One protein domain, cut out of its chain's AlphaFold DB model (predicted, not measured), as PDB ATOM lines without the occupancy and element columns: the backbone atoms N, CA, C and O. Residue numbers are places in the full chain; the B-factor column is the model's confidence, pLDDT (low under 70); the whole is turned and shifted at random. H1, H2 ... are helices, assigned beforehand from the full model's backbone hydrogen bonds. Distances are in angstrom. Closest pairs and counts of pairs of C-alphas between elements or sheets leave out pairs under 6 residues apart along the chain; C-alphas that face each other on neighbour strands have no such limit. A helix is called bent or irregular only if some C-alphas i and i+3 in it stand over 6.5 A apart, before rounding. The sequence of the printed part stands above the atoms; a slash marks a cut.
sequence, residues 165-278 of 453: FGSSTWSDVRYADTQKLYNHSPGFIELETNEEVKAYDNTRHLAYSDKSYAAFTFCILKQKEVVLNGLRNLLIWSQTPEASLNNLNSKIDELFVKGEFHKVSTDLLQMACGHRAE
ATOM      1  N   PHE A 165     -34.508  52.267 -23.913       88.56
ATOM      2  CA  PHE A 165     -34.985  52.783 -25.204       88.56
ATOM      3  C   PHE A 165     -36.291  53.571 -25.038       88.56
ATOM      4  O   PHE A 165     -37.139  53.242 -24.215       88.56
ATOM      5  N   GLY A 166     -36.442  54.661 -25.795       85.88
ATOM      6  CA  GLY A 166     -37.569  55.585 -25.637       85.88
ATOM      7  C   GLY A 166     -37.541  56.467 -24.374       85.88
ATOM      8  O   GLY A 166     -38.272  57.454 -24.332       85.88
ATOM      9  N   SER A 167     -36.690  56.191 -23.377       89.69
ATOM     10  CA  SER A 167     -36.501  57.064 -22.208       89.69
ATOM     11  C   SER A 167     -35.644  58.281 -22.554       89.69
ATOM     12  O   SER A 167     -34.760  58.207 -23.402       89.69
ATOM     13  N   SER A 168     -35.830  59.395 -21.841       88.06
ATOM     14  CA  SER A 168     -34.892  60.525 -21.871       88.06
ATOM     15  C   SER A 168     -33.556  60.216 -21.181       88.06
ATOM     16  O   SER A 168     -32.556  60.828 -21.535       88.06
ATOM     17  N   THR A 169     -33.526  59.248 -20.255       90.25
ATOM     18  CA  THR A 169     -32.336  58.852 -19.464       90.25
ATOM     19  C   THR A 169     -31.511  57.733 -20.114       90.25
ATOM     20  O   THR A 169     -30.790  56.994 -19.446       90.25
ATOM     21  N   TRP A 170     -31.647  57.552 -21.430       89.88
ATOM     22  CA  TRP A 170     -31.010  56.461 -22.178       89.88
ATOM     23  C   TRP A 170     -29.472  56.554 -22.203       89.88
ATOM     24  O   TRP A 170     -28.798  55.532 -22.258       89.88
ATOM     25  N   SER A 171     -28.918  57.768 -22.119       88.38
ATOM     26  CA  SER A 171     -27.476  58.042 -22.035       88.38
ATOM     27  C   SER A 171     -26.921  57.969 -20.604       88.38
ATOM     28  O   SER A 171     -25.712  58.005 -20.407       88.38
ATOM     29  N   ASP A 172     -27.777  57.848 -19.582       89.06
ATOM     30  CA  ASP A 172     -27.363  57.865 -18.170       89.06
ATOM     31  C   ASP A 172     -26.911  56.492 -17.638       89.06
ATOM     32  O   ASP A 172     -26.729  56.321 -16.430       89.06
ATOM     33  N   VAL A 173     -26.710  55.502 -18.517       88.06
ATOM     34  CA  VAL A 173     -26.218  54.164 -18.155       88.06
ATOM     35  C   VAL A 173     -24.735  54.247 -17.775       88.06
ATOM     36  O   VAL A 173     -23.840  54.047 -18.591       88.06
ATOM     37  N   ARG A 174     -24.464  54.584 -16.509       89.06
ATOM     38  CA  ARG A 174     -23.107  54.653 -15.950       89.06
ATOM     39  C   ARG A 174     -22.509  53.255 -15.855       89.06
ATOM     40  O   ARG A 174     -23.098  52.380 -15.235       89.06
ATOM     41  N   TYR A 175     -21.318  53.078 -16.415       92.56
ATOM     42  CA  TYR A 175     -20.611  51.795 -16.410       92.56
ATOM     43  C   TYR A 175     -19.102  51.919 -16.153       92.56
ATOM     44  O   TYR A 175     -18.450  50.918 -15.884       92.56
ATOM     45  N   ALA A 176     -18.536  53.131 -16.206       92.12
ATOM     46  CA  ALA A 176     -17.094  53.349 -16.086       92.12
ATOM     47  C   ALA A 176     -16.514  52.860 -14.746       92.12
ATOM     48  O   ALA A 176     -15.383  52.386 -14.706       92.12
ATOM     49  N   ASP A 177     -17.273  52.955 -13.651       92.62
ATOM     50  CA  ASP A 177     -16.839  52.436 -12.349       92.62
ATOM     51  C   ASP A 177     -16.916  50.907 -12.290       92.62
ATOM     52  O   ASP A 177     -15.996  50.284 -11.771       92.62
ATOM     53  N   THR A 178     -17.924  50.295 -12.923       93.75
ATOM     54  CA  THR A 178     -17.978  48.844 -13.149       93.75
ATOM     55  C   THR A 178     -16.776  48.385 -13.974       93.75
ATOM     56  O   THR A 178     -16.046  47.506 -13.536       93.75
ATOM     57  N   GLN A 179     -16.482  49.031 -15.109       94.56
ATOM     58  CA  GLN A 179     -15.352  48.678 -15.977       94.56
ATOM     59  C   GLN A 179     -14.002  48.736 -15.243       94.56
ATOM     60  O   GLN A 179     -13.150  47.878 -15.462       94.56
ATOM     61  N   LYS A 180     -13.799  49.690 -14.320       94.88
ATOM     62  CA  LYS A 180     -12.591  49.736 -13.472       94.88
ATOM     63  C   LYS A 180     -12.414  48.488 -12.600       94.88
ATOM     64  O   LYS A 180     -11.274  48.119 -12.360       94.88
ATOM     65  N   LEU A 181     -13.491  47.827 -12.162       94.94
ATOM     66  CA  LEU A 181     -13.412  46.585 -11.372       94.94
ATOM     67  C   LEU A 181     -12.917  45.379 -12.192       94.94
ATOM     68  O   LEU A 181     -12.468  44.387 -11.612       94.94
ATOM     69  N   TYR A 182     -13.000  45.460 -13.524       95.69
ATOM     70  CA  TYR A 182     -12.606  44.402 -14.458       95.69
ATOM     71  C   TYR A 182     -11.386  44.774 -15.321       95.69
ATOM     72  O   TYR A 182     -10.942  43.949 -16.112       95.69
ATOM     73  N   ASN A 183     -10.812  45.970 -15.145       93.12
ATOM     74  CA  ASN A 183      -9.531  46.344 -15.743       93.12
ATOM     75  C   ASN A 183      -8.382  45.882 -14.832       93.12
ATOM     76  O   ASN A 183      -8.206  46.439 -13.749       93.12
ATOM     77  N   HIS A 184      -7.582  44.914 -15.280       91.94
ATOM     78  CA  HIS A 184      -6.442  44.373 -14.527       91.94
ATOM     79  C   HIS A 184      -5.165  44.429 -15.366       91.94
ATOM     80  O   HIS A 184      -5.160  44.072 -16.541       91.94
ATOM     81  N   SER A 185      -4.067  44.882 -14.763       90.88
ATOM     82  CA  SER A 185      -2.745  44.842 -15.394       90.88
ATOM     83  C   SER A 185      -1.972  43.617 -14.888       90.88
ATOM     84  O   SER A 185      -1.998  43.376 -13.679       90.88
ATOM     85  N   PRO A 186      -1.268  42.863 -15.754       90.88
ATOM     86  CA  PRO A 186      -1.155  43.044 -17.205       90.88
ATOM     87  C   PRO A 186      -2.325  42.426 -17.997       90.88
ATOM     88  O   PRO A 186      -3.041  41.555 -17.512       90.88
ATOM     89  N   GLY A 187      -2.477  42.835 -19.260       89.31
ATOM     90  CA  GLY A 187      -3.269  42.122 -20.278       89.31
ATOM     91  C   GLY A 187      -4.787  42.349 -20.279       89.31
ATOM     92  O   GLY A 187      -5.398  42.215 -21.335       89.31
ATOM     93  N   PHE A 188      -5.399  42.751 -19.162       94.44
ATOM     94  CA  PHE A 188      -6.819  43.129 -19.095       94.44
ATOM     95  C   PHE A 188      -6.996  44.652 -18.967       94.44
ATOM     96  O   PHE A 188      -7.796  45.144 -18.176       94.44
ATOM     97  N   ILE A 189      -6.228  45.407 -19.750       93.75
ATOM     98  CA  ILE A 189      -6.294  46.867 -19.893       93.75
ATOM     99  C   ILE A 189      -5.955  47.228 -21.350       93.75
ATOM    100  O   ILE A 189      -5.515  46.357 -22.096       93.75
ATOM    101  N   GLU A 190      -6.169  48.481 -21.767       92.06
ATOM    102  CA  GLU A 190      -5.740  48.941 -23.096       92.06
ATOM    103  C   GLU A 190      -4.237  48.731 -23.297       92.06
ATOM    104  O   GLU A 190      -3.432  49.069 -22.424       92.06
ATOM    105  N   LEU A 191      -3.866  48.162 -24.443       91.19
ATOM    106  CA  LEU A 191      -2.468  47.941 -24.786       91.19
ATOM    107  C   LEU A 191      -1.780  49.268 -25.127       91.19
ATOM    108  O   LEU A 191      -2.258  50.053 -25.949       91.19
ATOM    109  N   GLU A 192      -0.621  49.509 -24.515       90.56
ATOM    110  CA  GLU A 192       0.194  50.677 -24.835       90.56
ATOM    111  C   GLU A 192       0.845  50.514 -26.214       90.56
ATOM    112  O   GLU A 192       1.441  49.488 -26.535       90.56
ATOM    113  N   THR A 193       0.731  51.547 -27.050       90.50
ATOM    114  CA  THR A 193       1.394  51.578 -28.359       90.50
ATOM    115  C   THR A 193       2.877  51.876 -28.177       90.50
ATOM    116  O   THR A 193       3.212  52.927 -27.627       90.50
ATOM    117  N   ASN A 194       3.751  50.997 -28.684       94.06
ATOM    118  CA  ASN A 194       5.205  51.169 -28.614       94.06
ATOM    119  C   ASN A 194       5.635  52.570 -29.097       94.06
ATOM    120  O   ASN A 194       5.149  53.066 -30.121       94.06
ATOM    121  N   GLU A 195       6.565  53.202 -28.376       92.88
ATOM    122  CA  GLU A 195       6.940  54.607 -28.592       92.88
ATOM    123  C   GLU A 195       7.444  54.886 -30.021       92.88
ATOM    124  O   GLU A 195       7.173  55.960 -30.563       92.88
ATOM    125  N   GLU A 196       8.090  53.919 -30.682       95.19
ATOM    126  CA  GLU A 196       8.612  54.067 -32.048       95.19
ATOM    127  C   GLU A 196       7.502  54.222 -33.101       95.19
ATOM    128  O   GLU A 196       7.718  54.838 -34.148       95.19
ATOM    129  N   VAL A 197       6.310  53.669 -32.841       92.06
ATOM    130  CA  VAL A 197       5.169  53.692 -33.779       92.06
ATOM    131  C   VAL A 197       4.020  54.598 -33.328       92.06
ATOM    132  O   VAL A 197       3.099  54.860 -34.103       92.06
ATOM    133  N   LYS A 198       4.101  55.156 -32.119       90.69
ATOM    134  CA  LYS A 198       3.104  56.042 -31.493       90.69
ATOM    135  C   LYS A 198       2.746  57.282 -32.322       90.69
ATOM    136  O   LYS A 198       1.619  57.761 -32.258       90.69
ATOM    137  N   ALA A 199       3.667  57.772 -33.156       90.31
ATOM    138  CA  ALA A 199       3.412  58.867 -34.101       90.31
ATOM    139  C   ALA A 199       2.450  58.490 -35.252       90.31
ATOM    140  O   ALA A 199       1.862  59.373 -35.881       90.31
ATOM    141  N   TYR A 200       2.284  57.195 -35.535       90.12
ATOM    142  CA  TYR A 200       1.401  56.681 -36.584       90.12
ATOM    143  C   TYR A 200       0.024  56.256 -36.047       90.12
ATOM    144  O   TYR A 200      -0.938  56.236 -36.824       90.12
ATOM    145  N   ASP A 201      -0.110  55.991 -34.739       87.06
ATOM    146  CA  ASP A 201      -1.398  55.686 -34.105       87.06
ATOM    147  C   ASP A 201      -2.285  56.937 -33.975       87.06
ATOM    148  O   ASP A 201      -2.299  57.681 -32.993       87.06
ATOM    149  N   ASN A 202      -3.091  57.144 -35.012       84.44
ATOM    150  CA  ASN A 202      -4.139  58.159 -35.047       84.44
ATOM    151  C   ASN A 202      -5.503  57.598 -34.587       84.44
ATOM    152  O   ASN A 202      -6.537  58.261 -34.710       84.44
ATOM    153  N   THR A 203      -5.531  56.374 -34.056       84.50
ATOM    154  CA  THR A 203      -6.731  55.567 -33.806       84.50
ATOM    155  C   THR A 203      -7.109  55.475 -32.326       84.50
ATOM    156  O   THR A 203      -7.622  54.462 -31.869       84.50
ATOM    157  N   ARG A 204      -7.004  56.585 -31.582       77.94
ATOM    158  CA  ARG A 204      -7.352  56.678 -30.140       77.94
ATOM    159  C   ARG A 204      -8.726  56.108 -29.734       77.94
ATOM    160  O   ARG A 204      -8.913  55.707 -28.593       77.94
ATOM    161  N   HIS A 205      -9.699  56.073 -30.647       79.38
ATOM    162  CA  HIS A 205     -11.019  55.470 -30.404       79.38
ATOM    163  C   HIS A 205     -10.994  53.926 -30.392       79.38
ATOM    164  O   HIS A 205     -11.869  53.297 -29.794       79.38
ATOM    165  N   LEU A 206      -9.994  53.312 -31.030       86.62
ATOM    166  CA  LEU A 206      -9.739  51.877 -30.962       86.62
ATOM    167  C   LEU A 206      -9.098  51.495 -29.625       86.62
ATOM    168  O   LEU A 206      -9.555  50.523 -29.048       86.62
ATOM    169  N   ALA A 207      -8.167  52.288 -29.076       86.50
ATOM    170  CA  ALA A 207      -7.619  52.058 -27.728       86.50
ATOM    171  C   ALA A 207      -8.721  52.035 -26.647       86.50
ATOM    172  O   ALA A 207      -8.779  51.134 -25.815       86.50
ATOM    173  N   TYR A 208      -9.695  52.950 -26.739       86.94
ATOM    174  CA  TYR A 208     -10.874  52.917 -25.867       86.94
ATOM    175  C   TYR A 208     -11.704  51.631 -26.031       86.94
ATOM    176  O   TYR A 208     -12.185  51.054 -25.055       86.94
ATOM    177  N   SER A 209     -11.853  51.154 -27.269       89.62
ATOM    178  CA  SER A 209     -12.554  49.899 -27.564       89.62
ATOM    179  C   SER A 209     -11.777  48.685 -27.035       89.62
ATOM    180  O   SER A 209     -12.378  47.796 -26.442       89.62
ATOM    181  N   ASP A 210     -10.451  48.680 -27.168       92.69
ATOM    182  CA  ASP A 210      -9.540  47.658 -26.645       92.69
ATOM    183  C   ASP A 210      -9.643  47.543 -25.118       92.69
ATOM    184  O   ASP A 210      -9.976  46.476 -24.605       92.69
ATOM    185  N   LYS A 211      -9.566  48.674 -24.396       92.94
ATOM    186  CA  LYS A 211      -9.849  48.761 -22.946       92.94
ATOM    187  C   LYS A 211     -11.174  48.105 -22.545       92.94
ATOM    188  O   LYS A 211     -11.333  47.580 -21.445       92.94
ATOM    189  N   SER A 212     -12.166  48.205 -23.423       93.31
ATOM    190  CA  SER A 212     -13.515  47.688 -23.203       93.31
ATOM    191  C   SER A 212     -13.551  46.175 -23.409       93.31
ATOM    192  O   SER A 212     -14.055  45.449 -22.553       93.31
ATOM    193  N   TYR A 213     -12.956  45.678 -24.496       94.88
ATOM    194  CA  TYR A 213     -12.835  44.244 -24.776       94.88
ATOM    195  C   TYR A 213     -11.953  43.514 -23.755       94.88
ATOM    196  O   TYR A 213     -12.284  42.393 -23.362       94.88
ATOM    197  N   ALA A 214     -10.897  44.158 -23.265       95.38
ATOM    198  CA  ALA A 214     -10.050  43.657 -22.190       95.38
ATOM    199  C   ALA A 214     -10.862  43.435 -20.894       95.38
ATOM    200  O   ALA A 214     -10.893  42.321 -20.363       95.38
ATOM    201  N   ALA A 215     -11.627  44.447 -20.460       96.44
ATOM    202  CA  ALA A 215     -12.529  44.347 -19.309       96.44
ATOM    203  C   ALA A 215     -13.642  43.297 -19.503       96.44
ATOM    204  O   ALA A 215     -13.927  42.521 -18.588       96.44
ATOM    205  N   PHE A 216     -14.252  43.223 -20.694       96.56
ATOM    206  CA  PHE A 216     -15.239  42.185 -21.017       96.56
ATOM    207  C   PHE A 216     -14.649  40.778 -20.917       96.56
ATOM    208  O   PHE A 216     -15.281  39.893 -20.342       96.56
ATOM    209  N   THR A 217     -13.435  40.577 -21.434       95.88
ATOM    210  CA  THR A 217     -12.748  39.281 -21.396       95.88
ATOM    211  C   THR A 217     -12.513  38.848 -19.952       95.88
ATOM    212  O   THR A 217     -12.915  37.746 -19.578       95.88
ATOM    213  N   PHE A 218     -11.969  39.730 -19.106       96.75
ATOM    214  CA  PHE A 218     -11.778  39.432 -17.684       96.75
ATOM    215  C   PHE A 218     -13.104  39.140 -16.960       96.75
ATOM    216  O   PHE A 218     -13.201  38.192 -16.182       96.75
ATOM    217  N   CYS A 219     -14.155  39.911 -17.251       96.44
ATOM    218  CA  CYS A 219     -15.481  39.723 -16.664       96.44
ATOM    219  C   CYS A 219     -16.103  38.362 -17.019       96.44
ATOM    220  O   CYS A 219     -16.614  37.678 -16.134       96.44
ATOM    221  N   ILE A 220     -15.990  37.925 -18.278       95.94
ATOM    222  CA  ILE A 220     -16.463  36.607 -18.736       95.94
ATOM    223  C   ILE A 220     -15.654  35.472 -18.086       95.94
ATOM    224  O   ILE A 220     -16.235  34.475 -17.649       95.94
ATOM    225  N   LEU A 221     -14.328  35.622 -17.968       95.44
ATOM    226  CA  LEU A 221     -13.479  34.648 -17.270       95.44
ATOM    227  C   LEU A 221     -13.886  34.505 -15.796       95.44
ATOM    228  O   LEU A 221     -14.099  33.384 -15.330       95.44
ATOM    229  N   LYS A 222     -14.092  35.628 -15.098       95.25
ATOM    230  CA  LYS A 222     -14.569  35.641 -13.710       95.25
ATOM    231  C   LYS A 222     -15.980  35.060 -13.572       95.25
ATOM    232  O   LYS A 222     -16.245  34.318 -12.632       95.25
ATOM    233  N   GLN A 223     -16.885  35.340 -14.511       95.12
ATOM    234  CA  GLN A 223     -18.231  34.758 -14.514       95.12
ATOM    235  C   GLN A 223     -18.164  33.222 -14.573       95.12
ATOM    236  O   GLN A 223     -18.821  32.546 -13.782       95.12
ATOM    237  N   LYS A 224     -17.326  32.675 -15.465       93.44
ATOM    238  CA  LYS A 224     -17.067  31.233 -15.591       93.44
ATOM    239  C   LYS A 224     -16.451  30.637 -14.320       93.44
ATOM    240  O   LYS A 224     -16.888  29.573 -13.887       93.44
ATOM    241  N   GLU A 225     -15.469  31.306 -13.717       94.62
ATOM    242  CA  GLU A 225     -14.859  30.880 -12.449       94.62
ATOM    243  C   GLU A 225     -15.905  30.765 -11.331       94.62
ATOM    244  O   GLU A 225     -15.999  29.732 -10.666       94.62
ATOM    245  N   VAL A 226     -16.749  31.788 -11.176       94.69
ATOM    246  CA  VAL A 226     -17.807  31.809 -10.159       94.69
ATOM    247  C   VAL A 226     -18.858  30.719 -10.406       94.69
ATOM    248  O   VAL A 226     -19.306  30.098  -9.446       94.69
ATOM    249  N   VAL A 227     -19.213  30.409 -11.663       94.94
ATOM    250  CA  VAL A 227     -20.087  29.257 -11.975       94.94
ATOM    251  C   VAL A 227     -19.437  27.939 -11.554       94.94
ATOM    252  O   VAL A 227     -20.085  27.129 -10.895       94.94
ATOM    253  N   LEU A 228     -18.161  27.722 -11.893       93.00
ATOM    254  CA  LEU A 228     -17.439  26.501 -11.518       93.00
ATOM    255  C   LEU A 228     -17.343  26.340  -9.997       93.00
ATOM    256  O   LEU A 228     -17.575  25.248  -9.481       93.00
ATOM    257  N   ASN A 229     -17.057  27.422  -9.272       93.00
ATOM    258  CA  ASN A 229     -17.006  27.404  -7.813       93.00
ATOM    259  C   ASN A 229     -18.403  27.212  -7.197       93.00
ATOM    260  O   ASN A 229     -18.541  26.434  -6.258       93.00
ATOM    261  N   GLY A 230     -19.455  27.808  -7.766       92.69
ATOM    262  CA  GLY A 230     -20.843  27.549  -7.371       92.69
ATOM    263  C   GLY A 230     -21.240  26.077  -7.537       92.69
ATOM    264  O   GLY A 230     -21.813  25.489  -6.622       92.69
ATOM    265  N   LEU A 231     -20.873  25.446  -8.657       92.88
ATOM    266  CA  LEU A 231     -21.133  24.021  -8.898       92.88
ATOM    267  C   LEU A 231     -20.325  23.113  -7.956       92.88
ATOM    268  O   LEU A 231     -20.886  22.169  -7.403       92.88
ATOM    269  N   ARG A 232     -19.045  23.417  -7.704       92.00
ATOM    270  CA  ARG A 232     -18.226  22.704  -6.701       92.00
ATOM    271  C   ARG A 232     -18.822  22.823  -5.298       92.00
ATOM    272  O   ARG A 232     -18.952  21.815  -4.613       92.00
ATOM    273  N   ASN A 233     -19.250  24.020  -4.899       90.81
ATOM    274  CA  ASN A 233     -19.886  24.257  -3.603       90.81
ATOM    275  C   ASN A 233     -21.218  23.507  -3.473       90.81
ATOM    276  O   ASN A 233     -21.521  22.994  -2.398       90.81
ATOM    277  N   LEU A 234     -21.996  23.401  -4.555       91.88
ATOM    278  CA  LEU A 234     -23.232  22.618  -4.585       91.88
ATOM    279  C   LEU A 234     -22.958  21.108  -4.447       91.88
ATOM    280  O   LEU A 234     -23.668  20.426  -3.713       91.88
ATOM    281  N   LEU A 235     -21.909  20.601  -5.103       90.06
ATOM    282  CA  LEU A 235     -21.467  19.206  -4.997       90.06
ATOM    283  C   LEU A 235     -20.970  18.871  -3.582       90.06
ATOM    284  O   LEU A 235     -21.417  17.881  -3.009       90.06
ATOM    285  N   ILE A 236     -20.125  19.722  -2.989       90.38
ATOM    286  CA  ILE A 236     -19.660  19.574  -1.598       90.38
ATOM    287  C   ILE A 236     -20.851  19.625  -0.635       90.38
ATOM    288  O   ILE A 236     -20.984  18.765   0.230       90.38
ATOM    289  N   TRP A 237     -21.770  20.580  -0.819       91.81
ATOM    290  CA  TRP A 237     -22.990  20.655  -0.015       91.81
ATOM    291  C   TRP A 237     -23.840  19.383  -0.133       91.81
ATOM    292  O   TRP A 237     -24.316  18.902   0.889       91.81
ATOM    293  N   SER A 238     -23.971  18.787  -1.324       88.75
ATOM    294  CA  SER A 238     -24.752  17.552  -1.528       88.75
ATOM    295  C   SER A 238     -24.218  16.324  -0.775       88.75
ATOM    296  O   SER A 238     -24.951  15.354  -0.603       88.75
ATOM    297  N   GLN A 239     -22.971  16.375  -0.298       88.75
ATOM    298  CA  GLN A 239     -22.350  15.341   0.538       88.75
ATOM    299  C   GLN A 239     -22.604  15.559   2.044       88.75
ATOM    300  O   GLN A 239     -22.222  14.721   2.859       88.75
ATOM    301  N   THR A 240     -23.233  16.672   2.440       87.94
ATOM    302  CA  THR A 240     -23.554  16.972   3.846       87.94
ATOM    303  C   THR A 240     -24.882  16.337   4.275       87.94
ATOM    304  O   THR A 240     -25.809  16.252   3.469       87.94
ATOM    305  N   PRO A 241     -25.048  15.940   5.554       80.81
ATOM    306  CA  PRO A 241     -26.295  15.331   6.035       80.81
ATOM    307  C   PRO A 241     -27.505  16.287   6.041       80.81
ATOM    308  O   PRO A 241     -28.638  15.839   6.192       80.81
ATOM    309  N   GLU A 242     -27.294  17.595   5.854       77.25
ATOM    310  CA  GLU A 242     -28.357  18.607   5.730       77.25
ATOM    311  C   GLU A 242     -28.879  18.772   4.284       77.25
ATOM    312  O   GLU A 242     -29.831  19.528   4.030       77.25
ATOM    313  N   ALA A 243     -28.266  18.067   3.324       81.19
ATOM    314  CA  ALA A 243     -28.625  18.103   1.915       81.19
ATOM    315  C   ALA A 243     -29.948  17.376   1.642       81.19
ATOM    316  O   ALA A 243     -29.994  16.196   1.304       81.19
ATOM    317  N   SER A 244     -31.053  18.114   1.752       82.56
ATOM    318  CA  SER A 244     -32.374  17.652   1.323       82.56
ATOM    319  C   SER A 244     -32.794  18.304   0.005       82.56
ATOM    320  O   SER A 244     -32.464  19.460  -0.272       82.56
ATOM    321  N   LEU A 245     -33.603  17.593  -0.788       81.75
ATOM    322  CA  LEU A 245     -34.212  18.130  -2.013       81.75
ATOM    323  C   LEU A 245     -35.023  19.413  -1.739       81.75
ATOM    324  O   LEU A 245     -35.049  20.326  -2.558       81.75
ATOM    325  N   ASN A 246     -35.628  19.511  -0.550       82.88
ATOM    326  CA  ASN A 246     -36.388  20.681  -0.105       82.88
ATOM    327  C   ASN A 246     -35.489  21.917   0.085       82.88
ATOM    328  O   ASN A 246     -35.904  23.038  -0.204       82.88
ATOM    329  N   ASN A 247     -34.241  21.711   0.521       88.44
ATOM    330  CA  ASN A 247     -33.253  22.770   0.738       88.44
ATOM    331  C   ASN A 247     -32.477  23.137  -0.544       88.44
ATOM    332  O   ASN A 247     -31.898  24.223  -0.612       88.44
ATOM    333  N   LEU A 248     -32.491  22.276  -1.571       89.44
ATOM    334  CA  LEU A 248     -31.741  22.455  -2.824       89.44
ATOM    335  C   LEU A 248     -32.042  23.794  -3.510       89.44
ATOM    336  O   LEU A 248     -31.116  24.509  -3.882       89.44
ATOM    337  N   ASN A 249     -33.321  24.169  -3.628       89.56
ATOM    338  CA  ASN A 249     -33.712  25.449  -4.234       89.56
ATOM    339  C   ASN A 249     -33.147  26.645  -3.455       89.56
ATOM    340  O   ASN A 249     -32.610  27.568  -4.058       89.56
ATOM    341  N   SER A 250     -33.184  26.595  -2.117       90.81
ATOM    342  CA  SER A 250     -32.585  27.634  -1.268       90.81
ATOM    343  C   SER A 250     -31.073  27.745  -1.498       90.81
ATOM    344  O   SER A 250     -30.538  28.851  -1.575       90.81
ATOM    345  N   LYS A 251     -30.383  26.609  -1.689       91.25
ATOM    346  CA  LYS A 251     -28.938  26.594  -1.950       91.25
ATOM    347  C   LYS A 251     -28.573  27.088  -3.352       91.25
ATOM    348  O   LYS A 251     -27.572  27.784  -3.511       91.25
ATOM    349  N   ILE A 252     -29.393  26.792  -4.361       91.75
ATOM    350  CA  ILE A 252     -29.251  27.345  -5.718       91.75
ATOM    351  C   ILE A 252     -29.470  28.866  -5.703       91.75
ATOM    352  O   ILE A 252     -28.664  29.604  -6.276       91.75
ATOM    353  N   ASP A 253     -30.500  29.347  -5.000       91.62
ATOM    354  CA  ASP A 253     -30.761  30.779  -4.822       91.62
ATOM    355  C   ASP A 253     -29.602  31.491  -4.112       91.62
ATOM    356  O   ASP A 253     -29.197  32.579  -4.523       91.62
ATOM    357  N   GLU A 254     -29.049  30.888  -3.057       92.31
ATOM    358  CA  GLU A 254     -27.881  31.397  -2.334       92.31
ATOM    359  C   GLU A 254     -26.657  31.530  -3.256       92.31
ATOM    360  O   GLU A 254     -26.053  32.600  -3.324       92.31
ATOM    361  N   LEU A 255     -26.316  30.472  -3.999       91.00
ATOM    362  CA  LEU A 255     -25.087  30.404  -4.796       91.00
ATOM    363  C   LEU A 255     -25.156  31.212  -6.101       91.00
ATOM    364  O   LEU A 255     -24.184  31.884  -6.458       91.00
ATOM    365  N   PHE A 256     -26.282  31.164  -6.819       92.50
ATOM    366  CA  PHE A 256     -26.380  31.705  -8.181       92.50
ATOM    367  C   PHE A 256     -27.232  32.973  -8.290       92.50
ATOM    368  O   PHE A 256     -26.884  33.856  -9.075       92.50
ATOM    369  N   VAL A 257     -28.316  33.100  -7.515       90.88
ATOM    370  CA  VAL A 257     -29.251  34.243  -7.618       90.88
ATOM    371  C   VAL A 257     -28.841  35.399  -6.700       90.88
ATOM    372  O   VAL A 257     -28.904  36.559  -7.100       90.88
ATOM    373  N   LYS A 258     -28.396  35.094  -5.479       91.00
ATOM    374  CA  LYS A 258     -27.940  36.072  -4.471       91.00
ATOM    375  C   LYS A 258     -26.413  36.142  -4.364       91.00
ATOM    376  O   LYS A 258     -25.889  37.121  -3.836       91.00
ATOM    377  N   GLY A 259     -25.717  35.118  -4.853       90.44
ATOM    378  CA  GLY A 259     -24.263  35.010  -4.833       90.44
ATOM    379  C   GLY A 259     -23.557  35.845  -5.905       90.44
ATOM    380  O   GLY A 259     -24.154  36.630  -6.647       90.44
ATOM    381  N   GLU A 260     -22.241  35.657  -6.008       92.62
ATOM    382  CA  GLU A 260     -21.392  36.462  -6.892       92.62
ATOM    383  C   GLU A 260     -21.734  36.317  -8.382       92.62
ATOM    384  O   GLU A 260     -21.489  37.248  -9.151       92.62
ATOM    385  N   PHE A 261     -22.340  35.199  -8.805       94.12
ATOM    386  CA  PHE A 261     -22.680  34.968 -10.213       94.12
ATOM    387  C   PHE A 261     -23.656  36.025 -10.735       94.12
ATOM    388  O   PHE A 261     -23.430  36.606 -11.800       94.12
ATOM    389  N   HIS A 262     -24.712  36.319  -9.971       93.75
ATOM    390  CA  HIS A 262     -25.681  37.351 -10.325       93.75
ATOM    391  C   HIS A 262     -25.026  38.735 -10.399       93.75
ATOM    392  O   HIS A 262     -25.282  39.487 -11.343       93.75
ATOM    393  N   LYS A 263     -24.120  39.049  -9.463       94.50
ATOM    394  CA  LYS A 263     -23.366  40.309  -9.457       94.50
ATOM    395  C   LYS A 263     -22.492  40.456 -10.705       94.50
ATOM    396  O   LYS A 263     -22.648  41.435 -11.426       94.50
ATOM    397  N   VAL A 264     -21.636  39.475 -11.008       95.69
ATOM    398  CA  VAL A 264     -20.745  39.521 -12.187       95.69
ATOM    399  C   VAL A 264     -21.550  39.552 -13.492       95.69
ATOM    400  O   VAL A 264     -21.215  40.296 -14.410       95.69
ATOM    401  N   SER A 265     -22.661  38.813 -13.566       95.06
ATOM    402  CA  SER A 265     -23.563  38.834 -14.729       95.06
ATOM    403  C   SER A 265     -24.245  40.196 -14.920       95.06
ATOM    404  O   SER A 265     -24.413  40.655 -16.050       95.06
ATOM    405  N   THR A 266     -24.613  40.860 -13.822       94.06
ATOM    406  CA  THR A 266     -25.210  42.204 -13.839       94.06
ATOM    407  C   THR A 266     -24.175  43.260 -14.221       94.06
ATOM    408  O   THR A 266     -24.460  44.105 -15.068       94.06
ATOM    409  N   ASP A 267     -22.956  43.166 -13.687       95.44
ATOM    410  CA  ASP A 267     -21.824  44.022 -14.055       95.44
ATOM    411  C   ASP A 267     -21.493  43.909 -15.556       95.44
ATOM    412  O   ASP A 267     -21.357  44.924 -16.246       95.44
ATOM    413  N   LEU A 268     -21.433  42.680 -16.087       95.69
ATOM    414  CA  LEU A 268     -21.227  42.403 -17.513       95.69
ATOM    415  C   LEU A 268     -22.307  43.068 -18.380       95.69
ATOM    416  O   LEU A 268     -22.000  43.741 -19.370       95.69
ATOM    417  N   LEU A 269     -23.573  42.916 -17.984       93.56
ATOM    418  CA  LEU A 269     -24.710  43.518 -18.672       93.56
ATOM    419  C   LEU A 269     -24.678  45.054 -18.595       93.56
ATOM    420  O   LEU A 269     -24.954  45.721 -19.596       93.56
ATOM    421  N   GLN A 270     -24.294  45.624 -17.452       93.81
ATOM    422  CA  GLN A 270     -24.164  47.068 -17.250       93.81
ATOM    423  C   GLN A 270     -23.049  47.666 -18.118       93.81
ATOM    424  O   GLN A 270     -23.272  48.699 -18.753       93.81
ATOM    425  N   MET A 271     -21.896  46.997 -18.235       94.81
ATOM    426  CA  MET A 271     -20.839  47.383 -19.180       94.81
ATOM    427  C   MET A 271     -21.323  47.304 -20.633       94.81
ATOM    428  O   MET A 271     -21.201  48.280 -21.374       94.81
ATOM    429  N   ALA A 272     -21.941  46.190 -21.039       94.62
ATOM    430  CA  ALA A 272     -22.450  46.011 -22.402       94.62
ATOM    431  C   ALA A 272     -23.495  47.074 -22.787       94.62
ATOM    432  O   ALA A 272     -23.506  47.575 -23.917       94.62
ATOM    433  N   CYS A 273     -24.365  47.449 -21.849       93.88
ATOM    434  CA  CYS A 273     -25.402  48.444 -22.093       93.88
ATOM    435  C   CYS A 273     -24.872  49.878 -22.037       93.88
ATOM    436  O   CYS A 273     -25.249  50.684 -22.888       93.88
ATOM    437  N   GLY A 274     -23.945  50.174 -21.128       94.00
ATOM    438  CA  GLY A 274     -23.272  51.466 -21.047       94.00
ATOM    439  C   GLY A 274     -22.440  51.790 -22.290       94.00
ATOM    440  O   GLY A 274     -22.652  52.829 -22.915       94.00
ATOM    441  N   HIS A 275     -21.589  50.859 -22.736       93.81
ATOM    442  CA  HIS A 275     -20.832  51.011 -23.985       93.81
ATOM    443  C   HIS A 275     -21.746  51.188 -25.206       93.81
ATOM    444  O   HIS A 275     -21.452  51.987 -26.099       93.81
ATOM    445  N   ARG A 276     -22.885  50.480 -25.260       93.19
ATOM    446  CA  ARG A 276     -23.857  50.651 -26.350       93.19
ATOM    447  C   ARG A 276     -24.545  52.016 -26.305       93.19
ATOM    448  O   ARG A 276     -24.741  52.604 -27.370       93.19
ATOM    449  N   ALA A 277     -24.884  52.527 -25.121       93.06
ATOM    450  CA  ALA A 277     -25.427  53.874 -24.962       93.06
ATOM    451  C   ALA A 277     -24.423  54.927 -25.461       93.06
ATOM    452  O   ALA A 277     -24.765  55.724 -26.334       93.06
ATOM    453  N   GLU A 278     -23.160  54.854 -25.034       92.56
ATOM    454  CA  GLU A 278     -22.109  55.776 -25.485       92.56
ATOM    455  C   GLU A 278     -21.859  55.688 -27.001       92.56
ATOM    456  O   GLU A 278     -21.775  56.706 -27.691       92.56
TER     457      GLU A 278
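This is residues 165 to 278 of the 453 residues of an uncharacterized protein of Helicoverpa armigera (UniProt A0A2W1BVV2). A long, flat helical hairpin: the long helix H2 runs one way, and H3 and then H4, one after the other, fold back alongside it. The short helix H1 packs slantwise on H2 and H4, and the stretch from H1 to H2 makes a wide loop whose residues 194 to 200 stick out free. The printed part has 114 residues with four named helices, in the order H1, H2, H3, H4, and no named strand; the class is all helix. The whole is only just loose, close to extended, with a radius of gyration of the C-alphas of 19.5 A, and it is flat, spanning 66 by 40 by 15 A.

H2, residues 204 to 238, is the hub, touching three other helices. It touches H4, residues 260 to 278, with residues 216 to 227 alone; the closest C-alphas are those of Val 226 and Phe 261, 5.8 A apart. H2 and H4 run opposite ways at a shallow tilt of 19 degrees. H3, residues 245 to 257, forms a helical hairpin with H2, at a shallow tilt of 18 degrees, opposite ways. Here residues 227 to 234 of H2 touch residues 251 to 256 of H3, the closest C-alphas being those of Gly 230 and Leu 255, 5.7 A apart. H3 and H4 are close but not clearly touching: the C-alphas of Phe 256 and His 262 are the closest, 6.1 A apart. Those two helices run the same way at a steep tilt of 36 degrees, only just beyond shallow. H1, residues 176 to 182, touches residues 212 to 219 of H2 at a steep tilt of 55 degrees, the same way, with the C-alphas of Tyr 182 and Ala 215 closest at 4.9 A. H1 also touches residues 267 to 271 of H4 at a steep tilt of 45 degrees, opposite ways, with the C-alphas of Thr 178 and Asp 267 closest at 6.2 A. H1 and H3 are apart. In H2 and H4 every O i to N i+4 pair is within hydrogen-bond range; in H3 7 of 9 are, and in H1 1 of 3, beside 3 of 4 O i to N i+3 pairs.

H2 is 51.5 A long, from C-alpha 204 at (-7.352, 56.678, -30.140) to C-alpha 238 at (-24.752, 17.552, -1.528). H3 is 17.8 A long and only just irregular: C-alphas 246 and 249 are 6.9 A apart. H4 is 26.8 A long and ends with C-alpha 278 at (-22.109, 55.776, -25.485). H1 is 10.1 A long and begins with C-alpha 176 at (-17.094, 53.349, -16.086).

The C-alphas of Ala 199 and Pro 241 are the two farthest apart, at 66.2 A. The link from H1 to H2, residues 183 to 203, is long; that from H2 to H3 is short and that from H3 to H4 is tight. The printed part has no cut. Its mean pLDDT is 91.3, and no printed residue is under 70.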